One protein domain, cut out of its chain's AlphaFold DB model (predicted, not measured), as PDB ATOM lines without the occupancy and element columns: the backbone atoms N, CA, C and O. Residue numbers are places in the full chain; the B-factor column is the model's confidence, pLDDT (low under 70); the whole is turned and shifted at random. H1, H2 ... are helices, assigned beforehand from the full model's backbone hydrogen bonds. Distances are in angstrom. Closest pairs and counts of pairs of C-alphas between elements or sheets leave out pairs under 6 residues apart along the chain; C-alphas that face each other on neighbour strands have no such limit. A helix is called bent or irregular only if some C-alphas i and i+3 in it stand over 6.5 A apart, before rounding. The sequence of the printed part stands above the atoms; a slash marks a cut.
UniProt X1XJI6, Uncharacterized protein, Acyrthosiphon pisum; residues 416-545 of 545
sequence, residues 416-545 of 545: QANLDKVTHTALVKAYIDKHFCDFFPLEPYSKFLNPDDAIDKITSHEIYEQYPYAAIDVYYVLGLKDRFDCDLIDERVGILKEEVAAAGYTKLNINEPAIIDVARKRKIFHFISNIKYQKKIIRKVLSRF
ATOM      1  N   GLN A 416     343.840 651.318 454.693       88.50
ATOM      2  CA  GLN A 416     343.903 650.935 456.096       88.50
ATOM      3  C   GLN A 416     344.983 649.874 456.325       88.50
ATOM      4  O   GLN A 416     345.885 650.123 457.107       88.50
ATOM      5  N   ALA A 417     345.014 648.800 455.531       87.38
ATOM      6  CA  ALA A 417     346.044 647.763 455.629       87.38
ATOM      7  C   ALA A 417     347.479 648.312 455.481       87.38
ATOM      8  O   ALA A 417     348.396 647.854 456.155       87.38
ATOM      9  N   ASN A 418     347.695 649.324 454.631       87.94
ATOM     10  CA  ASN A 418     348.997 649.991 454.513       87.94
ATOM     11  C   ASN A 418     349.357 650.835 455.746       87.94
ATOM     12  O   ASN A 418     350.535 650.936 456.078       87.94
ATOM     13  N   LEU A 419     348.374 651.457 456.404       91.19
ATOM     14  CA  LEU A 419     348.587 652.163 457.670       91.19
ATOM     15  C   LEU A 419     348.857 651.163 458.798       91.19
ATOM     16  O   LEU A 419     349.828 651.323 459.537       91.19
ATOM     17  N   ASP A 420     348.062 650.096 458.865       92.75
ATOM     18  CA  ASP A 420     348.215 649.013 459.834       92.75
ATOM     19  C   ASP A 420     349.589 648.365 459.693       92.75
ATOM     20  O   ASP A 420     350.270 648.172 460.691       92.75
ATOM     21  N   LYS A 421     350.073 648.148 458.463       93.94
ATOM     22  CA  LYS A 421     351.430 647.658 458.192       93.94
ATOM     23  C   LYS A 421     352.510 648.482 458.889       93.94
ATOM     24  O   LYS A 421     353.435 647.899 459.449       93.94
ATOM     25  N   VAL A 422     352.415 649.814 458.879       93.00
ATOM     26  CA  VAL A 422     353.400 650.687 459.546       93.00
ATOM     27  C   VAL A 422     353.362 650.472 461.058       93.00
ATOM     28  O   VAL A 422     354.399 650.210 461.667       93.00
ATOM     29  N   THR A 423     352.168 650.524 461.648       94.50
ATOM     30  CA  THR A 423     351.964 650.353 463.092       94.50
ATOM     31  C   THR A 423     352.380 648.959 463.560       94.50
ATOM     32  O   THR A 423     353.175 648.825 464.485       94.50
ATOM     33  N   HIS A 424     351.906 647.918 462.880       96.44
ATOM     34  CA  HIS A 424     352.190 646.517 463.173       96.44
ATOM     35  C   HIS A 424     353.684 646.230 463.077       96.44
ATOM     36  O   HIS A 424     354.253 645.617 463.975       96.44
ATOM     37  N   THR A 425     354.350 646.732 462.031       95.94
ATOM     38  CA  THR A 425     355.803 646.580 461.886       95.94
ATOM     39  C   THR A 425     356.543 647.199 463.066       95.94
ATOM     40  O   THR A 425     357.447 646.571 463.607       95.94
ATOM     41  N   ALA A 426     356.165 648.406 463.492       95.00
ATOM     42  CA  ALA A 426     356.802 649.057 464.633       95.00
ATOM     43  C   ALA A 426     356.584 648.280 465.943       95.00
ATOM     44  O   ALA A 426     357.533 648.099 466.702       95.00
ATOM     45  N   LEU A 427     355.365 647.785 466.184       96.19
ATOM     46  CA  LEU A 427     355.025 647.014 467.385       96.19
ATOM     47  C   LEU A 427     355.756 645.671 467.436       96.19
ATOM     48  O   LEU A 427     356.338 645.339 468.467       96.19
ATOM     49  N   VAL A 428     355.800 644.938 466.320       96.19
ATOM     50  CA  VAL A 428     356.539 643.673 466.224       96.19
ATOM     51  C   VAL A 428     358.037 643.907 466.417       96.19
ATOM     52  O   VAL A 428     358.655 643.207 467.215       96.19
ATOM     53  N   LYS A 429     358.625 644.917 465.758       95.81
ATOM     54  CA  LYS A 429     360.049 645.250 465.933       95.81
ATOM     55  C   LYS A 429     360.363 645.609 467.393       95.81
ATOM     56  O   LYS A 429     361.250 645.009 467.986       95.81
ATOM     57  N   ALA A 430     359.570 646.483 468.016       95.88
ATOM     58  CA  ALA A 430     359.751 646.857 469.420       95.88
ATOM     59  C   ALA A 430     359.607 645.668 470.387       95.88
ATOM     60  O   ALA A 430     360.359 645.568 471.359       95.88
ATOM     61  N   TYR A 431     358.663 644.759 470.122       96.44
ATOM     62  CA  TYR A 431     358.503 643.534 470.901       96.44
ATOM     63  C   TYR A 431     359.745 642.647 470.786       96.44
ATOM     64  O   TYR A 431     360.316 642.278 471.806       96.44
ATOM     65  N   ILE A 432     360.211 642.373 469.564       95.25
ATOM     66  CA  ILE A 432     361.419 641.568 469.321       95.25
ATOM     67  C   ILE A 432     362.637 642.207 469.985       95.25
ATOM     68  O   ILE A 432     363.414 641.510 470.624       95.25
ATOM     69  N   ASP A 433     362.808 643.524 469.883       94.50
ATOM     70  CA  ASP A 433     363.950 644.211 470.489       94.50
ATOM     71  C   ASP A 433     363.960 644.089 472.018       94.50
ATOM     72  O   ASP A 433     365.029 643.925 472.621       94.50
ATOM     73  N   LYS A 434     362.779 644.139 472.644       96.19
ATOM     74  CA  LYS A 434     362.600 643.954 474.089       96.19
ATOM     75  C   LYS A 434     362.788 642.495 474.515       96.19
ATOM     76  O   LYS A 434     363.386 642.246 475.557       96.19
ATOM     77  N   HIS A 435     362.311 641.560 473.701       95.19
ATOM     78  CA  HIS A 435     362.313 640.115 473.940       95.19
ATOM     79  C   HIS A 435     363.419 639.397 473.160       95.19
ATOM     80  O   HIS A 435     363.302 638.227 472.816       95.19
ATOM     81  N   PHE A 436     364.512 640.101 472.859       95.62
ATOM     82  CA  PHE A 436     365.518 639.638 471.904       95.62
ATOM     83  C   PHE A 436     366.051 638.238 472.222       95.62
ATOM     84  O   PHE A 436     366.131 637.398 471.329       95.62
ATOM     85  N   CYS A 437     366.359 637.975 473.493       93.38
ATOM     86  CA  CYS A 437     366.895 636.692 473.941       93.38
ATOM     87  C   CYS A 437     365.889 635.535 473.824       93.38
ATOM     88  O   CYS A 437     366.317 634.391 473.699       93.38
ATOM     89  N   ASP A 438     364.583 635.818 473.812       91.50
ATOM     90  CA  ASP A 438     363.534 634.806 473.647       91.50
ATOM     91  C   ASP A 438     363.520 634.296 472.193       91.50
ATOM     92  O   ASP A 438     363.364 633.103 471.922       91.50
ATOM     93  N   PHE A 439     363.775 635.194 471.235       92.31
ATOM     94  CA  PHE A 439     363.886 634.854 469.815       92.31
ATOM     95  C   PHE A 439     365.274 634.332 469.446       92.31
ATOM     96  O   PHE A 439     365.403 633.408 468.640       92.31
ATOM     97  N   PHE A 440     366.325 634.913 470.014       94.81
ATOM     98  CA  PHE A 440     367.712 634.628 469.668       94.81
ATOM     99  C   PHE A 440     368.534 634.451 470.952       94.81
ATOM    100  O   PHE A 440     369.224 635.384 471.371       94.81
ATOM    101  N   PRO A 441     368.469 633.262 471.586       93.94
ATOM    102  CA  PRO A 441     369.225 632.977 472.800       93.94
ATOM    103  C   PRO A 441     370.718 633.242 472.601       93.94
ATOM    104  O   PRO A 441     371.314 632.771 471.629       93.94
ATOM    105  N   LEU A 442     371.318 634.004 473.518       94.06
ATOM    106  CA  LEU A 442     372.729 634.393 473.479       94.06
ATOM    107  C   LEU A 442     373.632 633.221 473.881       94.06
ATOM    108  O   LEU A 442     374.230 633.203 474.950       94.06
ATOM    109  N   GLU A 443     373.735 632.228 473.005       93.38
ATOM    110  CA  GLU A 443     374.624 631.084 473.177       93.38
ATOM    111  C   GLU A 443     375.937 631.304 472.403       93.38
ATOM    112  O   GLU A 443     375.915 631.392 471.169       93.38
ATOM    113  N   PRO A 444     377.110 631.342 473.068       90.44
ATOM    114  CA  PRO A 444     378.379 631.696 472.426       90.44
ATOM    115  C   PRO A 444     378.753 630.830 471.225       90.44
ATOM    116  O   PRO A 444     379.230 631.358 470.216       90.44
ATOM    117  N   TYR A 445     378.515 629.517 471.325       92.19
ATOM    118  CA  TYR A 445     378.807 628.538 470.273       92.19
ATOM    119  C   TYR A 445     377.814 628.585 469.107       92.19
ATOM    120  O   TYR A 445     378.156 628.146 468.003       92.19
ATOM    121  N   SER A 446     376.633 629.166 469.306       90.25
ATOM    122  CA  SER A 446     375.576 629.231 468.302       90.25
ATOM    123  C   SER A 446     375.839 630.338 467.275       90.25
ATOM    124  O   SER A 446     376.495 631.356 467.535       90.25
ATOM    125  N   LYS A 447     375.371 630.110 466.046       90.25
ATOM    126  CA  LYS A 447     375.400 631.091 464.951       90.25
ATOM    127  C   LYS A 447     374.069 631.826 464.920       90.25
ATOM    128  O   LYS A 447     373.033 631.204 465.128       90.25
ATOM    129  N   PHE A 448     374.095 633.115 464.581       93.12
ATOM    130  CA  PHE A 448     372.859 633.789 464.200       93.12
ATOM    131  C   PHE A 448     372.276 633.105 462.956       93.12
ATOM    132  O   PHE A 448     373.034 632.702 462.063       93.12
ATOM    133  N   LEU A 449     370.950 632.974 462.918       93.25
ATOM    134  CA  LEU A 449     370.221 632.379 461.801       93.25
ATOM    135  C   LEU A 449     370.530 633.111 460.487       93.25
ATOM    136  O   LEU A 449     370.940 634.277 460.477       93.25
ATOM    137  N   ASN A 450     370.363 632.431 459.353       92.31
ATOM    138  CA  ASN A 450     370.405 633.145 458.081       92.31
ATOM    139  C   ASN A 450     369.191 634.111 457.993       92.31
ATOM    140  O   ASN A 450     368.247 633.967 458.774       92.31
ATOM    141  N   PRO A 451     369.217 635.133 457.115       92.31
ATOM    142  CA  PRO A 451     368.151 636.129 457.084       92.31
ATOM    143  C   PRO A 451     366.748 635.557 456.863       92.31
ATOM    144  O   PRO A 451     365.819 636.025 457.516       92.31
ATOM    145  N   ASP A 452     366.609 634.549 456.004       93.56
ATOM    146  CA  ASP A 452     365.318 633.942 455.679       93.56
ATOM    147  C   ASP A 452     364.786 633.131 456.873       93.56
ATOM    148  O   ASP A 452     363.681 633.388 457.338       93.56
ATOM    149  N   ASP A 453     365.619 632.284 457.491       94.75
ATOM    150  CA  ASP A 453     365.270 631.516 458.698       94.75
ATOM    151  C   ASP A 453     364.896 632.433 459.877       94.75
ATOM    152  O   ASP A 453     364.034 632.113 460.697       94.75
ATOM    153  N   ALA A 454     365.572 633.579 460.006       94.12
ATOM    154  CA  ALA A 454     365.273 634.559 461.043       94.12
ATOM    155  C   ALA A 454     363.925 635.251 460.793       94.12
ATOM    156  O   ALA A 454     363.176 635.477 461.745       94.12
ATOM    157  N   ILE A 455     363.606 635.570 459.534       94.19
ATOM    158  CA  ILE A 455     362.290 636.085 459.141       94.19
ATOM    159  C   ILE A 455     361.219 635.029 459.424       94.19
ATOM    160  O   ILE A 455     360.224 635.343 460.077       94.19
ATOM    161  N   ASP A 456     361.433 633.778 459.029       93.56
ATOM    162  CA  ASP A 456     360.495 632.675 459.261       93.56
ATOM    163  C   ASP A 456     360.244 632.456 460.758       93.56
ATOM    164  O   ASP A 456     359.095 632.355 461.195       93.56
ATOM    165  N   LYS A 457     361.301 632.489 461.580       93.56
ATOM    166  CA  LYS A 457     361.183 632.398 463.042       93.56
ATOM    167  C   LYS A 457     360.359 633.540 463.635       93.56
ATOM    168  O   LYS A 457     359.556 633.307 464.534       93.56
ATOM    169  N   ILE A 458     360.555 634.768 463.155       92.69
ATOM    170  CA  ILE A 458     359.795 635.935 463.624       92.69
ATOM    171  C   ILE A 458     358.328 635.845 463.188       92.69
ATOM    172  O   ILE A 458     357.432 636.103 463.989       92.69
ATOM    173  N   THR A 459     358.079 635.495 461.928       92.25
ATOM    174  CA  THR A 459     356.729 635.456 461.343       92.25
ATOM    175  C   THR A 459     355.889 634.291 461.859       92.25
ATOM    176  O   THR A 459     354.666 634.388 461.867       92.25
ATOM    177  N   SER A 460     356.528 633.228 462.351       92.06
ATOM    178  CA  SER A 460     355.868 632.070 462.970       92.06
ATOM    179  C   SER A 460     355.563 632.259 464.464       92.06
ATOM    180  O   SER A 460     355.002 631.364 465.091       92.06
ATOM    181  N   HIS A 461     355.955 633.386 465.067       93.94
ATOM    182  CA  HIS A 461     355.692 633.681 466.477       93.94
ATOM    183  C   HIS A 461     354.285 634.274 466.678       93.94
ATOM    184  O   HIS A 461     353.816 635.054 465.853       93.94
ATOM    185  N   GLU A 462     353.650 634.011 467.827       93.50
ATOM    186  CA  GLU A 462     352.294 634.492 468.184       93.50
ATOM    187  C   GLU A 462     352.120 636.021 468.095       93.50
ATOM    188  O   GLU A 462     351.035 636.542 467.838       93.50
ATOM    189  N   ILE A 463     353.215 636.772 468.246       92.44
ATOM    190  CA  ILE A 463     353.220 638.234 468.093       92.44
ATOM    191  C   ILE A 463     352.809 638.654 466.676       92.44
ATOM    192  O   ILE A 463     352.232 639.721 466.477       92.44
ATOM    193  N   TYR A 464     353.085 637.807 465.687       91.38
ATOM    194  CA  TYR A 464     352.709 638.034 464.304       91.38
ATOM    195  C   TYR A 464     351.225 637.738 464.061       91.38
ATOM    196  O   TYR A 464     350.604 638.408 463.242       91.38
ATOM    197  N   GLU A 465     350.619 636.824 464.826       89.50
ATOM    198  CA  GLU A 465     349.163 636.610 464.816       89.50
ATOM    199  C   GLU A 465     348.416 637.838 465.350       89.50
ATOM    200  O   GLU A 465     347.378 638.223 464.811       89.50
ATOM    201  N   GLN A 466     348.977 638.506 466.365       92.50
ATOM    202  CA  GLN A 466     348.442 639.766 466.892       92.50
ATOM    203  C   GLN A 466     348.618 640.930 465.906       92.50
ATOM    204  O   GLN A 466     347.793 641.845 465.864       92.50
ATOM    205  N   TYR A 467     349.673 640.893 465.085       94.56
ATOM    206  CA  TYR A 467     350.037 641.965 464.159       94.56
ATOM    207  C   TYR A 467     350.294 641.456 462.724       94.56
ATOM    208  O   TYR A 467     351.379 641.668 462.177       94.56
ATOM    209  N   PRO A 468     349.273 640.913 462.029       90.31
ATOM    210  CA  PRO A 468     349.450 640.139 460.790       90.31
ATOM    211  C   PRO A 468     349.968 640.944 459.589       90.31
ATOM    212  O   PRO A 468     350.526 640.385 458.649       90.31
ATOM    213  N   TYR A 469     349.790 642.268 459.602       92.38
ATOM    214  CA  TYR A 469     350.278 643.166 458.551       92.38
ATOM    215  C   TYR A 469     351.734 643.616 458.714       92.38
ATOM    216  O   TYR A 469     352.203 644.398 457.882       92.38
ATOM    217  N   ALA A 470     352.443 643.203 459.768       93.62
ATOM    218  CA  ALA A 470     353.840 643.579 459.949       93.62
ATOM    219  C   ALA A 470     354.684 643.181 458.724       93.62
ATOM    220  O   ALA A 470     354.374 642.236 458.009       93.62
ATOM    221  N   ALA A 471     355.748 643.927 458.440       93.56
ATOM    222  CA  ALA A 471     356.732 643.548 457.438       93.56
ATOM    223  C   ALA A 471     358.128 643.572 458.036       93.56
ATOM    224  O   ALA A 471     358.633 644.614 458.460       93.56
ATOM    225  N   ILE A 472     358.752 642.401 458.027       93.50
ATOM    226  CA  ILE A 472     360.117 642.203 458.485       93.50
ATOM    227  C   ILE A 472     361.012 642.175 457.258       93.50
ATOM    228  O   ILE A 472     360.945 641.270 456.432       93.50
ATOM    229  N   ASP A 473     361.802 643.228 457.109       90.75
ATOM    230  CA  ASP A 473     362.764 643.357 456.028       90.75
ATOM    231  C   ASP A 473     364.137 642.793 456.433       90.75
ATOM    232  O   ASP A 473     364.491 642.706 457.613       90.75
ATOM    233  N   VAL A 474     364.931 642.435 455.423       92.62
ATOM    234  CA  VAL A 474     366.282 641.883 455.607       92.62
ATOM    235  C   VAL A 474     367.200 642.862 456.349       92.62
ATOM    236  O   VAL A 474     368.068 642.433 457.105       92.62
ATOM    237  N   TYR A 475     367.011 644.175 456.192       93.25
ATOM    238  CA  TYR A 475     367.852 645.172 456.863       93.25
ATOM    239  C   TYR A 475     367.673 645.144 458.381       93.25
ATOM    240  O   TYR A 475     368.659 645.205 459.115       93.25
ATOM    241  N   TYR A 476     366.439 645.002 458.859       95.25
ATOM    242  CA  TYR A 476     366.151 644.839 460.279       95.25
ATOM    243  C   TYR A 476     366.787 643.563 460.835       95.25
ATOM    244  O   TYR A 476     367.458 643.609 461.864       95.25
ATOM    245  N   VAL A 477     366.670 642.445 460.115       95.94
ATOM    246  CA  VAL A 477     367.276 641.161 460.511       95.94
ATOM    247  C   VAL A 477     368.806 641.246 460.567       95.94
ATOM    248  O   VAL A 477     369.426 640.718 461.488       95.94
ATOM    249  N   LEU A 478     369.436 641.965 459.635       93.44
ATOM    250  CA  LEU A 478     370.874 642.240 459.691       93.44
ATOM    251  C   LEU A 478     371.258 643.087 460.915       93.44
ATOM    252  O   LEU A 478     372.325 642.872 461.487       93.44
ATOM    253  N   GLY A 479     370.390 644.003 461.351       94.50
ATOM    254  CA  GLY A 479     370.551 644.734 462.612       94.50
ATOM    255  C   GLY A 479     370.497 643.817 463.838       94.50
ATOM    256  O   GLY A 479     371.350 643.920 464.719       94.50
ATOM    257  N   LEU A 480     369.560 642.864 463.866       96.06
ATOM    258  CA  LEU A 480     369.465 641.851 464.927       96.06
ATOM    259  C   LEU A 480     370.709 640.953 464.978       96.06
ATOM    260  O   LEU A 480     371.229 640.683 466.060       96.06
ATOM    261  N   LYS A 481     371.234 640.552 463.815       94.50
ATOM    262  CA  LYS A 481     372.504 639.821 463.714       94.50
ATOM    263  C   LYS A 481     373.669 640.621 464.292       94.50
ATOM    264  O   LYS A 481     374.501 640.073 465.012       94.50
ATOM    265  N   ASP A 482     373.740 641.907 463.968       93.50
ATOM    266  CA  ASP A 482     374.795 642.786 464.462       93.50
ATOM    267  C   ASP A 482     374.744 642.940 465.989       93.50
ATOM    268  O   ASP A 482     375.791 642.905 466.636       93.50
ATOM    269  N   ARG A 483     373.536 643.034 466.562       94.38
ATOM    270  CA  ARG A 483     373.310 643.003 468.014       94.38
ATOM    271  C   ARG A 483     373.765 641.677 468.626       94.38
ATOM    272  O   ARG A 483     374.574 641.698 469.546       94.38
ATOM    273  N   PHE A 484     373.331 640.544 468.065       95.19
ATOM    274  CA  PHE A 484     373.723 639.201 468.517       95.19
ATOM    275  C   PHE A 484     375.245 639.033 468.592       95.19
ATOM    276  O   PHE A 484     375.797 638.603 469.603       95.19
ATOM    277  N   ASP A 485     375.938 639.395 467.510       93.31
ATOM    278  CA  ASP A 485     377.391 639.280 467.444       93.31
ATOM    279  C   ASP A 485     378.089 640.242 468.407       93.31
ATOM    280  O   ASP A 485     379.148 639.888 468.921       93.31
ATOM    281  N   CYS A 486     377.522 641.430 468.644       93.81
ATOM    282  CA  CYS A 486     378.055 642.420 469.576       93.81
ATOM    283  C   CYS A 486     377.951 641.955 471.034       93.81
ATOM    284  O   CYS A 486     378.936 642.060 471.772       93.81
ATOM    285  N   ASP A 487     376.796 641.420 471.428       94.69
ATOM    286  CA  ASP A 487     376.522 640.987 472.801       94.69
ATOM    287  C   ASP A 487     377.398 639.779 473.193       94.69
ATOM    288  O   ASP A 487     377.875 639.697 474.321       94.69
ATOM    289  N   LEU A 488     377.735 638.902 472.237       95.06
ATOM    290  CA  LEU A 488     378.580 637.719 472.463       95.06
ATOM    291  C   LEU A 488     380.097 637.966 472.372       95.06
ATOM    292  O   LEU A 488     380.874 637.016 472.508       95.06
ATOM    293  N   ILE A 489     380.559 639.199 472.116       94.38
ATOM    294  CA  ILE A 489     381.990 639.473 471.867       94.38
ATOM    295  C   ILE A 489     382.869 638.963 473.010       94.38
ATOM    296  O   ILE A 489     383.866 638.290 472.756       94.38
ATOM    297  N   ASP A 490     382.560 639.325 474.254       94.06
ATOM    298  CA  ASP A 490     383.476 639.084 475.372       94.06
ATOM    299  C   ASP A 490     383.563 637.606 475.772       94.06
ATOM    300  O   ASP A 490     384.663 637.131 476.080       94.06
ATOM    301  N   GLU A 491     382.448 636.881 475.678       95.19
ATOM    302  CA  GLU A 491     382.380 635.430 475.884       95.19
ATOM    303  C   GLU A 491     383.121 634.681 474.775       95.19
ATOM    304  O   GLU A 491     384.002 633.863 475.049       95.19
ATOM    305  N   ARG A 492     382.859 635.032 473.508       95.31
ATOM    306  CA  ARG A 492     383.556 634.438 472.360       95.31
ATOM    307  C   ARG A 492     385.056 634.704 472.405       95.31
ATOM    308  O   ARG A 492     385.822 633.811 472.066       95.31
ATOM    309  N   VAL A 493     385.497 635.885 472.848       96.00
ATOM    310  CA  VAL A 493     386.924 636.184 473.078       96.00
ATOM    311  C   VAL A 493     387.522 635.252 474.135       96.00
ATOM    312  O   VAL A 493     388.653 634.804 473.957       96.00
ATOM    313  N   GLY A 494     386.801 634.976 475.228       95.06
ATOM    314  CA  GLY A 494     387.238 634.042 476.271       95.06
ATOM    315  C   GLY A 494     387.474 632.641 475.709       95.06
ATOM    316  O   GLY A 494     388.589 632.132 475.788       95.06
ATOM    317  N   ILE A 495     386.467 632.098 475.024       95.50
ATOM    318  CA  ILE A 495     386.529 630.777 474.383       95.50
ATOM    319  C   ILE A 495     387.664 630.717 473.354       95.50
ATOM    320  O   ILE A 495     388.471 629.791 473.357       95.50
ATOM    321  N   LEU A 496     387.777 631.726 472.483       95.06
ATOM    322  CA  LEU A 496     388.815 631.747 471.449       95.06
ATOM    323  C   LEU A 496     390.221 631.787 472.062       95.06
ATOM    324  O   LEU A 496     391.132 631.158 471.533       95.06
ATOM    325  N   LYS A 497     390.407 632.507 473.175       95.19
ATOM    326  CA  LYS A 497     391.685 632.544 473.896       95.19
ATOM    327  C   LYS A 497     392.050 631.158 474.432       95.19
ATOM    328  O   LYS A 497     393.181 630.722 474.236       95.19
ATOM    329  N   GLU A 498     391.113 630.489 475.097       95.06
ATOM    330  CA  GLU A 498     391.321 629.149 475.656       95.06
ATOM    331  C   GLU A 498     391.673 628.138 474.564       95.06
ATOM    332  O   GLU A 498     392.658 627.415 474.689       95.06
ATOM    333  N   GLU A 499     390.955 628.165 473.442       95.19
ATOM    334  CA  GLU A 499     391.216 627.288 472.298       95.19
ATOM    335  C   GLU A 499     392.574 627.546 471.638       95.19
ATOM    336  O   GLU A 499     393.273 626.611 471.241       95.19
ATOM    337  N   VAL A 500     392.982 628.813 471.538       94.88
ATOM    338  CA  VAL A 500     394.298 629.184 471.002       94.88
ATOM    339  C   VAL A 500     395.418 628.753 471.953       94.88
ATOM    340  O   VAL A 500     396.437 628.241 471.492       94.88
ATOM    341  N   ALA A 501     395.225 628.876 473.269       92.88
ATOM    342  CA  ALA A 501     396.188 628.403 474.262       92.88
ATOM    343  C   ALA A 501     396.294 626.868 474.247       92.88
ATOM    344  O   ALA A 501     397.397 626.322 474.233       92.88
ATOM    345  N   ALA A 502     395.160 626.168 474.154       93.56
ATOM    346  CA  ALA A 502     395.099 624.712 474.034       93.56
ATOM    347  C   ALA A 502     395.747 624.188 472.739       93.56
ATOM    348  O   ALA A 502     396.217 623.053 472.697       93.56
ATOM    349  N   ALA A 503     395.806 625.008 471.686       92.81
ATOM    350  CA  ALA A 503     396.531 624.708 470.453       92.81
ATOM    351  C   ALA A 503     398.058 624.937 470.553       92.81
ATOM    352  O   ALA A 503     398.759 624.768 469.557       92.81
ATOM    353  N   GLY A 504     398.578 625.306 471.730       91.44
ATOM    354  CA  GLY A 504     400.013 625.454 471.999       91.44
ATOM    355  C   GLY A 504     400.587 626.842 471.699       91.44
ATOM    356  O   GLY A 504     401.807 627.016 471.715       91.44
ATOM    357  N   TYR A 505     399.741 627.838 471.424       93.56
ATOM    358  CA  TYR A 505     400.203 629.213 471.238       93.56
ATOM    359  C   TYR A 505     400.462 629.905 472.580       93.56
ATOM    360  O   TYR A 505     399.752 629.716 473.566       93.56
ATOM    361  N   THR A 506     401.486 630.748 472.594       89.75
ATOM    362  CA  THR A 506     401.938 631.549 473.733       89.75
ATOM    363  C   THR A 506     402.042 633.014 473.318       89.75
ATOM    364  O   THR A 506     401.997 633.349 472.133       89.75
ATOM    365  N   LYS A 507     402.269 633.904 474.285       88.00
ATOM    366  CA  LYS A 507     402.479 635.334 474.022       88.00
ATOM    367  C   LYS A 507     403.612 635.624 473.024       88.00
ATOM    368  O   LYS A 507     403.582 636.647 472.351       88.00
ATOM    369  N   LEU A 508     404.600 634.732 472.921       88.12
ATOM    370  CA  LEU A 508     405.775 634.918 472.065       88.12
ATOM    371  C   LEU A 508     405.518 634.591 470.587       88.12
ATOM    372  O   LEU A 508     406.272 635.055 469.736       88.12
ATOM    373  N   ASN A 509     404.496 633.788 470.269       89.88
ATOM    374  CA  ASN A 509     404.270 633.278 468.909       89.88
ATOM    375  C   ASN A 509     402.831 633.444 468.386       89.88
ATOM    376  O   ASN A 509     402.567 633.109 467.231       89.88
ATOM    377  N   ILE A 510     401.902 633.961 469.194       93.56
ATOM    378  CA  ILE A 510     400.529 634.231 468.762       93.56
ATOM    379  C   ILE A 510     400.455 635.446 467.824       93.56
ATOM    380  O   ILE A 510     401.031 636.502 468.080       93.56
ATOM    381  N   ASN A 511     399.702 635.312 466.732       92.75
ATOM    382  CA  ASN A 511     399.393 636.391 465.794       92.75
ATOM    383  C   ASN A 511     397.978 636.218 465.202       92.75
ATOM    384  O   ASN A 511     397.278 635.246 465.483       92.75
ATOM    385  N   GLU A 512     397.531 637.181 464.396       93.62
ATOM    386  CA  GLU A 512     396.202 637.151 463.767       93.62
ATOM    387  C   GLU A 512     395.959 635.898 462.890       93.62
ATOM    388  O   GLU A 512     394.932 635.241 463.092       93.62
ATOM    389  N   PRO A 513     396.879 635.496 461.986       94.44
ATOM    390  CA  PRO A 513     396.748 634.243 461.239       94.44
ATOM    391  C   PRO A 513     396.573 633.001 462.122       94.44
ATOM    392  O   PRO A 513     395.730 632.160 461.812       94.44
ATOM    393  N   ALA A 514     397.306 632.906 463.236       92.94
ATOM    394  CA  ALA A 514     397.195 631.797 464.182       92.94
ATOM    395  C   ALA A 514     395.790 631.706 464.800       92.94
ATOM    396  O   ALA A 514     395.197 630.630 464.842       92.94
ATOM    397  N   ILE A 515     395.221 632.841 465.217       94.12
ATOM    398  CA  ILE A 515     393.862 632.903 465.779       94.12
ATOM    399  C   ILE A 515     392.821 632.477 464.733       94.12
ATOM    400  O   ILE A 515     391.907 631.710 465.039       94.12
ATOM    401  N   ILE A 516     392.963 632.946 463.489       94.06
ATOM    402  CA  ILE A 516     392.061 632.588 462.385       94.06
ATOM    403  C   ILE A 516     392.137 631.088 462.068       94.06
ATOM    404  O   ILE A 516     391.099 630.449 461.879       94.06
ATOM    405  N   ASP A 517     393.344 630.524 462.015       94.88
ATOM    406  CA  ASP A 517     393.566 629.104 461.739       94.88
ATOM    407  C   ASP A 517     392.969 628.213 462.838       94.88
ATOM    408  O   ASP A 517     392.220 627.281 462.537       94.88
ATOM    409  N   VAL A 518     393.193 628.552 464.113       95.19
ATOM    410  CA  VAL A 518     392.583 627.842 465.249       95.19
ATOM    411  C   VAL A 518     391.059 627.922 465.185       95.19
ATOM    412  O   VAL A 518     390.392 626.892 465.291       95.19
ATOM    413  N   ALA A 519     390.489 629.103 464.925       94.44
ATOM    414  CA  ALA A 519     389.042 629.264 464.813       94.44
ATOM    415  C   ALA A 519     388.443 628.395 463.689       94.44
ATOM    416  O   ALA A 519     387.363 627.821 463.851       94.44
ATOM    417  N   ARG A 520     389.148 628.241 462.558       94.69
ATOM    418  CA  ARG A 520     388.744 627.334 461.469       94.69
ATOM    419  C   ARG A 520     388.855 625.867 461.874       94.69
ATOM    420  O   ARG A 520     387.884 625.131 461.706       94.69
ATOM    421  N   LYS A 521     389.987 625.449 462.449       94.62
ATOM    422  CA  LYS A 521     390.233 624.063 462.891       94.62
ATOM    423  C   LYS A 521     389.235 623.604 463.952       94.62
ATOM    424  O   LYS A 521     388.756 622.475 463.897       94.62
ATOM    425  N   ARG A 522     388.863 624.496 464.871       93.44
ATOM    426  CA  ARG A 522     387.860 624.254 465.919       93.44
ATOM    427  C   ARG A 522     386.415 624.478 465.464       93.44
ATOM    428  O   ARG A 522     385.505 624.346 466.268       93.44
ATOM    429  N   LYS A 523     386.181 624.791 464.181       92.69
ATOM    430  CA  LYS A 523     384.850 625.063 463.599       92.69
ATOM    431  C   LYS A 523     384.075 626.211 464.281       92.69
ATOM    432  O   LYS A 523     382.857 626.287 464.153       92.69
ATOM    433  N   ILE A 524     384.783 627.143 464.919       93.50
ATOM    434  CA  ILE A 524     384.243 628.347 465.583       93.50
ATOM    435  C   ILE A 524     384.555 629.639 464.814       93.50
ATOM    436  O   ILE A 524     384.441 630.743 465.336       93.50
ATOM    437  N   PHE A 525     384.930 629.527 463.535       92.50
ATOM    438  CA  PHE A 525     385.245 630.676 462.677       92.50
ATOM    439  C   PHE A 525     384.095 631.693 462.571       92.50
ATOM    440  O   PHE A 525     384.336 632.874 462.329       92.50
ATOM    441  N   HIS A 526     382.845 631.279 462.806       90.12
ATOM    442  CA  HIS A 526     381.718 632.213 462.856       90.12
ATOM    443  C   HIS A 526     381.861 633.284 463.936       90.12
ATOM    444  O   HIS A 526     381.348 634.377 463.718       90.12
ATOM    445  N   PHE A 527     382.622 633.036 465.010       93.81
ATOM    446  CA  PHE A 527     382.900 634.032 466.053       93.81
ATOM    447  C   PHE A 527     383.546 635.295 465.475       93.81
ATOM    448  O   PHE A 527     383.346 636.384 465.997       93.81
ATOM    449  N   ILE A 528     384.300 635.149 464.383       91.81
ATOM    450  CA  ILE A 528     385.044 636.221 463.717       91.81
ATOM    451  C   ILE A 528     384.576 636.458 462.273       91.81
ATOM    452  O   ILE A 528     385.265 637.122 461.504       91.81
ATOM    453  N   SER A 529     383.411 635.919 461.897       88.44
ATOM    454  CA  SER A 529     382.870 636.041 460.534       88.44
ATOM    455  C   SER A 529     382.252 637.408 460.237       88.44
ATOM    456  O   SER A 529     382.182 637.818 459.078       88.44
ATOM    457  N   ASN A 530     381.831 638.138 461.271       88.94
ATOM    458  CA  ASN A 530     381.346 639.501 461.130       88.94
ATOM    459  C   ASN A 530     382.535 640.469 461.013       88.94
ATOM    460  O   ASN A 530     383.213 640.770 461.999       88.94
ATOM    461  N   ILE A 531     382.770 640.972 459.797       88.38
ATOM    462  CA  ILE A 531     383.906 641.845 459.449       88.38
ATOM    463  C   ILE A 531     383.972 643.086 460.355       88.38
ATOM    464  O   ILE A 531     385.066 643.535 460.706       88.38
ATOM    465  N   LYS A 532     382.817 643.611 460.793       90.81
ATOM    466  CA  LYS A 532     382.736 644.777 461.687       90.81
ATOM    467  C   LYS A 532     383.417 644.516 463.034       90.81
ATOM    468  O   LYS A 532     384.076 645.406 463.569       90.81
ATOM    469  N   TYR A 533     383.298 643.299 463.568       92.50
ATOM    470  CA  TYR A 533     383.825 642.929 464.887       92.50
ATOM    471  C   TYR A 533     385.093 642.078 464.838       92.50
ATOM    472  O   TYR A 533     385.817 642.035 465.833       92.50
ATOM    473  N   GLN A 534     385.427 641.478 463.695       93.19
ATOM    474  CA  GLN A 534     386.581 640.593 463.513       93.19
ATOM    475  C   GLN A 534     387.880 641.172 464.098       93.19
ATOM    476  O   GLN A 534     388.481 640.578 464.992       93.19
ATOM    477  N   LYS A 535     388.285 642.376 463.665       93.06
ATOM    478  CA  LYS A 535     389.515 643.026 464.158       93.06
ATOM    479  C   LYS A 535     389.466 643.317 465.659       93.06
ATOM    480  O   LYS A 535     390.484 643.218 466.338       93.06
ATOM    481  N   LYS A 536     388.294 643.689 466.186       93.56
ATOM    482  CA  LYS A 536     388.094 643.978 467.615       93.56
ATOM    483  C   LYS A 536     388.255 642.707 468.451       93.56
ATOM    484  O   LYS A 536     388.960 642.743 469.454       93.56
ATOM    485  N   ILE A 537     387.651 641.600 468.019       94.56
ATOM    486  CA  ILE A 537     387.745 640.292 468.678       94.56
ATOM    487  C   ILE A 537     389.195 639.806 468.678       94.56
ATOM    488  O   ILE A 537     389.732 639.516 469.741       94.56
ATOM    489  N   ILE A 538     389.865 639.815 467.521       94.38
ATOM    490  CA  ILE A 538     391.261 639.367 467.388       94.38
ATOM    491  C   ILE A 538     392.194 640.183 468.293       94.38
ATOM    492  O   ILE A 538     392.974 639.608 469.049       94.38
ATOM    493  N   ARG A 539     392.076 641.519 468.294       94.56
ATOM    494  CA  ARG A 539     392.861 642.383 469.195       94.56
ATOM    495  C   ARG A 539     392.594 642.081 470.667       94.56
ATOM    496  O   ARG A 539     393.541 642.033 471.447       94.56
ATOM    497  N   LYS A 540     391.330 641.866 471.048       95.81
ATOM    498  CA  LYS A 540     390.967 641.500 472.424       95.81
ATOM    499  C   LYS A 540     391.583 640.156 472.827       95.81
ATOM    500  O   LYS A 540     392.123 640.067 473.924       95.81
ATOM    501  N   VAL A 541     391.565 639.147 471.953       94.44
ATOM    502  CA  VAL A 541     392.216 637.849 472.209       94.44
ATOM    503  C   VAL A 541     393.717 638.034 472.421       94.44
ATOM    504  O   VAL A 541     394.222 637.619 473.459       94.44
ATOM    505  N   LEU A 542     394.406 638.735 471.512       93.44
ATOM    506  CA  LEU A 542     395.843 639.023 471.634       93.44
ATOM    507  C   LEU A 542     396.184 639.752 472.938       93.44
ATOM    508  O   LEU A 542     397.155 639.406 473.593       93.44
ATOM    509  N   SER A 543     395.365 640.727 473.346       91.44
ATOM    510  CA  SER A 543     395.586 641.473 474.593       91.44
ATOM    511  C   SER A 543     395.408 640.644 475.870       91.44
ATOM    512  O   SER A 543     395.846 641.074 476.933       91.44
ATOM    513  N   ARG A 544     394.743 639.482 475.787       89.81
ATOM    514  CA  ARG A 544     394.497 638.582 476.926       89.81
ATOM    515  C   ARG A 544     395.546 637.459 477.053       89.81
ATOM    516  O   ARG A 544     395.402 636.655 477.980       89.81
ATOM    517  N   PHE A 545     396.544 637.394 476.160       83.69
ATOM    518  CA  PHE A 545     397.760 636.559 476.250       83.69
ATOM    519  C   PHE A 545     398.937 637.368 476.815       83.69
ATOM    520  O   PHE A 545     399.719 636.788 477.598       83.69
TER     521      PHE A 545
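AT A GLANCE: This is residues 416 to 545 of the 545 residues of an uncharacterized protein of Acyrthosiphon pisum (UniProt X1XJI6). The model is a rod of two small helical lobes set end to end, one holding H1 to H4 and the other H6 to H9, with H5 reaching from the first to the second. The first lobe is loose, with few contacts between its helices, and the second is a cluster in which H7 and H9 touch H6 and the short H8 joins H7 to H9. Between H2 and H3, residues 440 to 450 run out toward the second lobe and fold back. The printed part has 130 residues with nine named helices, H1 to H9 in order, and no named strand; the class is all helix. The whole is loose, with a radius of gyration of the C-alphas of 18.5 A and spans of 66 by 21 by 20 A.

IN THESE COORDINATES: H1, the longest helix, residues 416 to 434, begins with C-alpha 416 at (343.903, 650.935, 456.096) and is 26.9 A long. H2 is residues 436 to 439, H3 residues 451 to 459, 12.2 A long, and H4 residues 462 to 466. H5, residues 474 to 487, is 20.0 A long and begins with C-alpha 474 at (366.282, 641.883, 455.607). H6, residues 489 to 502, is 19.9 A long, and H7, residues 512 to 521, 14.4 A. H8 is residues 525 to 528. H9, residues 531 to 543, is 19.1 A long and ends with C-alpha 543 at (395.586, 641.473, 474.593); it is irregular, with C-alphas 532 and 535 7.4 A apart.

HOW THE PARTS SIT: H1 and H4 only just touch, with 3 pairs of C-alphas within 8 A, the closest those of Val 428 and Ile 463 at 6.6 A. H2 is close to H1 but not clearly touching, at 7.2 A between C-alphas 432 and 439, the closest. H1 and H5 are near each other. H3 touches H5 about perpendicular, at 84 degrees; C-alphas 451 and 477 are closest, at 6.2 A. H5 and H6 meet only through their link. H6 touches H9 at a steep tilt of 53 degrees, the same way, with C-alphas 497 and 541 closest at 5.6 A. H6 touches H7 about perpendicular, at 85 degrees, with C-alphas 500 and 518 closest at 6.2 A. H8 touches H9 only at the corner, with C-alphas 528 and 534 closest at 4.6 A. In H3, H4, H5, H6 and H7 every O i to N i+4 pair is within hydrogen-bond range; in H1 14 of 15 are and in H9 7 of 9, while H2 and H8 are too short for such a pair.

THE WHOLE: The C-alphas farthest apart, those of Gln 416 and Leu 508, are 65.9 A apart. The printed part has no cut and ends at residue 545, the chain's last. The link from H2 to H3, 11 residues, is long. The mean pLDDT of the printed part is 93.2, and no printed residue is under 70.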